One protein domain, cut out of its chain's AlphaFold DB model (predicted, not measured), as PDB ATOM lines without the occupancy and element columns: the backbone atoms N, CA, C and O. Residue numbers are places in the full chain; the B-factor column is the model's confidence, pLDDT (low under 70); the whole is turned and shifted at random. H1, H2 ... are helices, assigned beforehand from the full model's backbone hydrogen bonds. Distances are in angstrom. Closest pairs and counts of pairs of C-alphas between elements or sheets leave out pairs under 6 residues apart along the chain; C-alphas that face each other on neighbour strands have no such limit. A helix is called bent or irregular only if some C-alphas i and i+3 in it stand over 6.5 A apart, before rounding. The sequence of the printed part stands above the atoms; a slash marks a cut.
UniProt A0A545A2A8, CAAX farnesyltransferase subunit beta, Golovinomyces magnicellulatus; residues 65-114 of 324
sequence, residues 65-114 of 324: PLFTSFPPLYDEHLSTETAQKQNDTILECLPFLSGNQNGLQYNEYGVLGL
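AT A GLANCE: This is residues 65 to 114 of the 324 residues of the protein "CAAX farnesyltransferase subunit beta" of Golovinomyces magnicellulatus (UniProt A0A545A2A8). One long helix, H2, runs lengthwise through a loose rod; the short helix H1 sits beside its last turn, and the long link between them runs to the far end of H2, where the chain turns back into it. Beyond the end of H2, residues 98 to 114 loop round with no named element and make the other end of the rod. The printed part has 50 residues with two named helices, H1 then H2, and no named strand; the class is all helix, though these helices hold 21 of the 50 residues. The whole is loose, with a radius of gyration of the C-alphas of 13.6 A and spans of 39 by 17 by 16 A.

HOW THE PARTS SIT: H1, residues 65 to 68, and H2, residues 81 to 97, touch, the closest C-alphas being those of Thr 68 and Leu 94, 6.0 A apart. H2 touches H1 with residues 94 to 97 alone. The 12 residues between the helices are a long link. Residues 76 to 82, of which 81 and 82 belong to H2, stand free. H2 has a kink of 25 degrees near residue 91 and is only just irregular: C-alphas 92 and 95 are 6.9 A apart. In H2, 11 of 13 pairs of O i and N i+4 are within hydrogen-bond range; H1 is too short for such a pair.

IN THESE COORDINATES: H1 begins at C-alpha 65, (254.652, 159.596, 232.808). H2 begins at C-alpha 81, (261.139, 158.760, 257.926), and ends at C-alpha 97, (264.452, 157.648, 234.416), 23.8 A away.

THE WHOLE: The C-alphas of His 77 and Leu 114, the two farthest apart, are 39.4 A apart. The printed part has no cut. The mean pLDDT of the printed part is 87.9, and residue 73 is under 70.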
ATOM      1  N   PRO A  65     254.723 158.790 231.586       89.94
ATOM      2  CA  PRO A  65     254.652 159.596 232.808       89.94
ATOM      3  C   PRO A  65     254.769 158.783 234.101       89.94
ATOM      4  O   PRO A  65     255.327 159.271 235.074       89.94
ATOM      5  N   LEU A  66     254.327 157.519 234.081       91.38
ATOM      6  CA  LEU A  66     254.462 156.568 235.189       91.38
ATOM      7  C   LEU A  66     255.895 156.474 235.752       91.38
ATOM      8  O   LEU A  66     256.056 156.197 236.936       91.38
ATOM      9  N   PHE A  67     256.921 156.688 234.923       91.44
ATOM     10  CA  PHE A  67     258.332 156.595 235.319       91.44
ATOM     11  C   PHE A  67     258.998 157.956 235.543       91.44
ATOM     12  O   PHE A  67     260.125 158.014 236.028       91.44
ATOM     13  N   THR A  68     258.329 159.050 235.177       90.50
ATOM     14  CA  THR A  68     258.899 160.405 235.202       90.50
ATOM     15  C   THR A  68     258.132 161.356 236.119       90.50
ATOM     16  O   THR A  68     258.378 162.560 236.091       90.50
ATOM     17  N   SER A  69     257.201 160.840 236.924       88.00
ATOM     18  CA  SER A  69     256.450 161.591 237.928       88.00
ATOM     19  C   SER A  69     256.546 160.938 239.306       88.00
ATOM     20  O   SER A  69     256.947 159.782 239.441       88.00
ATOM     21  N   PHE A  70     256.129 161.670 240.341       86.94
ATOM     22  CA  PHE A  70     255.902 161.076 241.657       86.94
ATOM     23  C   PHE A  70     254.815 159.986 241.586       86.94
ATOM     24  O   PHE A  70     253.924 160.059 240.729       86.94
ATOM     25  N   PRO A  71     254.886 158.961 242.458       82.62
ATOM     26  CA  PRO A  71     253.900 157.893 242.488       82.62
ATOM     27  C   PRO A  71     252.519 158.424 242.915       82.62
ATOM     28  O   PRO A  71     252.443 159.368 243.700       82.62
ATOM     29  N   PRO A  72     251.415 157.782 242.482       74.69
ATOM     30  CA  PRO A  72     250.057 158.224 242.818       74.69
ATOM     31  C   PRO A  72     249.719 158.248 244.319       74.69
ATOM     32  O   PRO A  72     248.771 158.916 244.714       74.69
ATOM     33  N   LEU A  73     250.461 157.512 245.155       69.44
ATOM     34  CA  LEU A  73     250.246 157.406 246.607       69.44
ATOM     35  C   LEU A  73     251.121 158.385 247.410       69.44
ATOM     36  O   LEU A  73     251.600 158.054 248.494       69.44
ATOM     37  N   TYR A  74     251.373 159.572 246.866       75.31
ATOM     38  CA  TYR A  74     252.129 160.617 247.546       75.31
ATOM     39  C   TYR A  74     251.224 161.391 248.516       75.31
ATOM     40  O   TYR A  74     250.270 162.040 248.090       75.31
ATOM     41  N   ASP A  75     251.512 161.305 249.818       77.81
ATOM     42  CA  ASP A  75     250.842 162.095 250.858       77.81
ATOM     43  C   ASP A  75     251.753 163.250 251.295       77.81
ATOM     44  O   ASP A  75     252.746 163.059 251.998       77.81
ATOM     45  N   GLU A  76     251.408 164.463 250.863       77.06
ATOM     46  CA  GLU A  76     252.126 165.699 251.202       77.06
ATOM     47  C   GLU A  76     251.954 166.118 252.667       77.06
ATOM     48  O   GLU A  76     252.724 166.932 253.181       77.06
ATOM     49  N   HIS A  77     250.937 165.595 253.349       83.62
ATOM     50  CA  HIS A  77     250.529 166.057 254.669       83.62
ATOM     51  C   HIS A  77     251.074 165.183 255.804       83.62
ATOM     52  O   HIS A  77     251.127 165.644 256.947       83.62
ATOM     53  N   LEU A  78     251.534 163.961 255.508       85.38
ATOM     54  CA  LEU A  78     252.121 163.046 256.489       85.38
ATOM     55  C   LEU A  78     253.598 162.750 256.193       85.38
ATOM     56  O   LEU A  78     253.953 161.814 255.479       85.38
ATOM     57  N   SER A  79     254.490 163.521 256.820       89.06
ATOM     58  CA  SER A  79     255.936 163.302 256.715       89.06
ATOM     59  C   SER A  79     256.439 162.349 257.805       89.06
ATOM     60  O   SER A  79     256.446 162.682 258.989       89.06
ATOM     61  N   THR A  80     256.881 161.161 257.394       92.94
ATOM     62  CA  THR A  80     257.569 160.163 258.233       92.94
ATOM     63  C   THR A  80     258.959 159.872 257.670       92.94
ATOM     64  O   THR A  80     259.243 160.225 256.527       92.94
ATOM     65  N   GLU A  81     259.821 159.184 258.426       95.25
ATOM     66  CA  GLU A  81     261.139 158.760 257.926       95.25
ATOM     67  C   GLU A  81     261.026 157.917 256.641       95.25
ATOM     68  O   GLU A  81     261.773 158.137 255.688       95.25
ATOM     69  N   THR A  82     260.054 156.998 256.580       92.69
ATOM     70  CA  THR A  82     259.771 156.192 255.383       92.69
ATOM     71  C   THR A  82     259.414 157.072 254.188       92.69
ATOM     72  O   THR A  82     259.980 156.897 253.111       92.69
ATOM     73  N   ALA A  83     258.514 158.044 254.374       90.25
ATOM     74  CA  ALA A  83     258.111 158.955 253.302       90.25
ATOM     75  C   ALA A  83     259.279 159.837 252.834       90.25
ATOM     76  O   ALA A  83     259.474 160.014 251.636       90.25
ATOM     77  N   GLN A  84     260.091 160.346 253.765       91.50
ATOM     78  CA  GLN A  84     261.267 161.164 253.454       91.50
ATOM     79  C   GLN A  84     262.280 160.376 252.617       91.50
ATOM     80  O   GLN A  84     262.612 160.796 251.514       91.50
ATOM     81  N   LYS A  85     262.675 159.178 253.070       93.94
ATOM     82  CA  LYS A  85     263.611 158.311 252.334       93.94
ATOM     83  C   LYS A  85     263.081 157.897 250.959       93.94
ATOM     84  O   LYS A  85     263.849 157.839 249.997       93.94
ATOM     85  N   GLN A  86     261.779 157.626 250.850       92.00
ATOM     86  CA  GLN A  86     261.135 157.326 249.571       92.00
ATOM     87  C   GLN A  86     261.220 158.522 248.612       92.00
ATOM     88  O   GLN A  86     261.573 158.344 247.447       92.00
ATOM     89  N   ASN A  87     260.937 159.734 249.092       90.19
ATOM     90  CA  ASN A  87     260.996 160.950 248.280       90.19
ATOM     91  C   ASN A  87     262.422 161.269 247.829       90.19
ATOM     92  O   ASN A  87     262.630 161.555 246.651       90.19
ATOM     93  N   ASP A  88     263.398 161.156 248.730       92.69
ATOM     94  CA  ASP A  88     264.813 161.356 248.407       92.69
ATOM     95  C   ASP A  88     265.259 160.387 247.301       92.69
ATOM     96  O   ASP A  88     265.876 160.795 246.317       92.69
ATOM     97  N   THR A  89     264.845 159.117 247.398       94.31
ATOM     98  CA  THR A  89     265.132 158.092 246.380       94.31
ATOM     99  C   THR A  89     264.489 158.425 245.031       94.31
ATOM    100  O   THR A  89     265.126 158.277 243.986       94.31
ATOM    101  N   ILE A  90     263.232 158.888 245.027       92.06
ATOM    102  CA  ILE A  90     262.534 159.310 243.803       92.06
ATOM    103  C   ILE A  90     263.299 160.455 243.133       92.06
ATOM    104  O   ILE A  90     263.580 160.386 241.937       92.06
ATOM    105  N   LEU A  91     263.667 161.484 243.900       92.06
ATOM    106  CA  LEU A  91     264.381 162.652 243.387       92.06
ATOM    107  C   LEU A  91     265.756 162.290 242.817       92.06
ATOM    108  O   LEU A  91     266.144 162.842 241.787       92.06
ATOM    109  N   GLU A  92     266.464 161.337 243.427       93.94
ATOM    110  CA  GLU A  92     267.727 160.818 242.896       93.94
ATOM    111  C   GLU A  92     267.528 160.054 241.576       93.94
ATOM    112  O   GLU A  92     268.328 160.193 240.651       93.94
ATOM    113  N   CYS A  93     266.448 159.276 241.454       92.56
ATOM    114  CA  CYS A  93     266.198 158.407 240.301       92.56
ATOM    115  C   CYS A  93     265.607 159.139 239.081       92.56
ATOM    116  O   CYS A  93     265.915 158.782 237.939       92.56
ATOM    117  N   LEU A  94     264.768 160.161 239.287       90.31
ATOM    118  CA  LEU A  94     264.034 160.867 238.222       90.31
ATOM    119  C   LEU A  94     264.920 161.398 237.070       90.31
ATOM    120  O   LEU A  94     264.544 161.225 235.904       90.31
ATOM    121  N   PRO A  95     266.106 161.993 237.310       88.12
ATOM    122  CA  PRO A  95     266.993 162.430 236.230       88.12
ATOM    123  C   PRO A  95     267.475 161.288 235.324       88.12
ATOM    124  O   PRO A  95     267.700 161.499 234.133       88.12
ATOM    125  N   PHE A  96     267.624 160.075 235.869       89.12
ATOM    126  CA  PHE A  96     268.027 158.894 235.102       89.12
ATOM    127  C   PHE A  96     266.841 158.285 234.352       89.12
ATOM    128  O   PHE A  96     266.971 157.951 233.175       89.12
ATOM    129  N   LEU A  97     265.680 158.190 235.008       90.50
ATOM    130  CA  LEU A  97     264.452 157.648 234.416       90.50
ATOM    131  C   LEU A  97     263.887 158.533 233.304       90.50
ATOM    132  O   LEU A  97     263.270 158.021 232.383       90.50
ATOM    133  N   SER A  98     264.116 159.845 233.360       87.69
ATOM    134  CA  SER A  98     263.639 160.790 232.342       87.69
ATOM    135  C   SER A  98     264.477 160.819 231.060       87.69
ATOM    136  O   SER A  98     264.110 161.515 230.116       87.69
ATOM    137  N   GLY A  99     265.588 160.073 230.995       83.94
ATOM    138  CA  GLY A  99     266.389 159.948 229.773       83.94
ATOM    139  C   GLY A  99     266.993 161.269 229.277       83.94
ATOM    140  O   GLY A  99     267.184 161.445 228.077       83.94
ATOM    141  N   ASN A 100     267.267 162.206 230.189       76.62
ATOM    142  CA  ASN A 100     267.688 163.576 229.870       76.62
ATOM    143  C   ASN A 100     269.190 163.828 230.098       76.62
ATOM    144  O   ASN A 100     269.619 164.977 230.219       76.62
ATOM    145  N   GLN A 101     270.014 162.779 230.198       81.88
ATOM    146  CA  GLN A 101     271.446 162.965 230.423       81.88
ATOM    147  C   GLN A 101     272.175 163.257 229.113       81.88
ATOM    148  O   GLN A 101     272.168 162.465 228.168       81.88
ATOM    149  N   ASN A 102     272.845 164.407 229.080       80.94
ATOM    150  CA  ASN A 102     273.613 164.854 227.927       80.94
ATOM    151  C   ASN A 102     274.731 163.860 227.578       80.94
ATOM    152  O   ASN A 102     275.483 163.418 228.445       80.94
ATOM    153  N   GLY A 103     274.880 163.568 226.284       82.88
ATOM    154  CA  GLY A 103     275.968 162.733 225.767       82.88
ATOM    155  C   GLY A 103     275.729 161.224 225.847       82.88
ATOM    156  O   GLY A 103     276.635 160.464 225.508       82.88
ATOM    157  N   LEU A 104     274.537 160.778 226.253       85.44
ATOM    158  CA  LEU A 104     274.159 159.365 226.233       85.44
ATOM    159  C   LEU A 104     273.220 159.041 225.066       85.44
ATOM    160  O   LEU A 104     272.441 159.880 224.618       85.44
ATOM    161  N   GLN A 105     273.312 157.808 224.563       86.62
ATOM    162  CA  GLN A 105     272.440 157.295 223.508       86.62
ATOM    163  C   GLN A 105     271.365 156.388 224.106       86.62
ATOM    164  O   GLN A 105     271.674 155.419 224.804       86.62
ATOM    165  N   TYR A 106     270.115 156.697 223.788       89.88
ATOM    166  CA  TYR A 106     268.932 155.979 224.247       89.88
ATOM    167  C   TYR A 106     268.283 155.230 223.078       89.88
ATOM    168  O   TYR A 106     268.416 155.634 221.922       89.88
ATOM    169  N   ASN A 107     267.591 154.131 223.374       91.00
ATOM    170  CA  ASN A 107     266.745 153.451 222.394       91.00
ATOM    171  C   ASN A 107     265.418 154.210 222.169       91.00
ATOM    172  O   ASN A 107     265.168 155.247 222.783       91.00
ATOM    173  N   GLU A 108     264.544 153.672 221.315       91.25
ATOM    174  CA  GLU A 108     263.229 154.261 220.998       91.25
ATOM    175  C   GLU A 108     262.286 154.416 222.208       91.25
ATOM    176  O   GLU A 108     261.320 155.166 222.130       91.25
ATOM    177  N   TYR A 109     262.586 153.753 223.330       91.75
ATOM    178  CA  TYR A 109     261.842 153.827 224.591       91.75
ATOM    179  C   TYR A 109     262.511 154.737 225.632       91.75
ATOM    180  O   TYR A 109     262.119 154.725 226.795       91.75
ATOM    181  N   GLY A 110     263.555 155.484 225.258       90.25
ATOM    182  CA  GLY A 110     264.283 156.354 226.183       90.25
ATOM    183  C   GLY A 110     265.144 155.606 227.211       90.25
ATOM    184  O   GLY A 110     265.516 156.178 228.230       90.25
ATOM    185  N   VAL A 111     265.486 154.336 226.956       91.12
ATOM    186  CA  VAL A 111     266.307 153.501 227.849       91.12
ATOM    187  C   VAL A 111     267.723 153.361 227.296       91.12
ATOM    188  O   VAL A 111     267.927 153.170 226.096       91.12
ATOM    189  N   LEU A 112     268.720 153.444 228.178       91.12
ATOM    190  CA  LEU A 112     270.125 153.262 227.816       91.12
ATOM    191  C   LEU A 112     270.418 151.821 227.394       91.12
ATOM    192  O   LEU A 112     269.935 150.859 227.993       91.12
ATOM    193  N   GLY A 113     271.289 151.675 226.397       91.50
ATOM    194  CA  GLY A 113     271.891 150.384 226.089       91.50
ATOM    195  C   GLY A 113     272.768 149.885 227.242       91.50
ATOM    196  O   GLY A 113     273.448 150.663 227.913       91.50
ATOM    197  N   LEU A 114     272.792 148.569 227.454       94.44
ATOM    198  CA  LEU A 114     273.690 147.938 228.421       94.44
ATOM    199  C   LEU A 114     275.153 148.109 227.976       94.44
ATOM    200  O   LEU A 114     275.540 147.577 226.932       94.44
TER     201      LEU A 114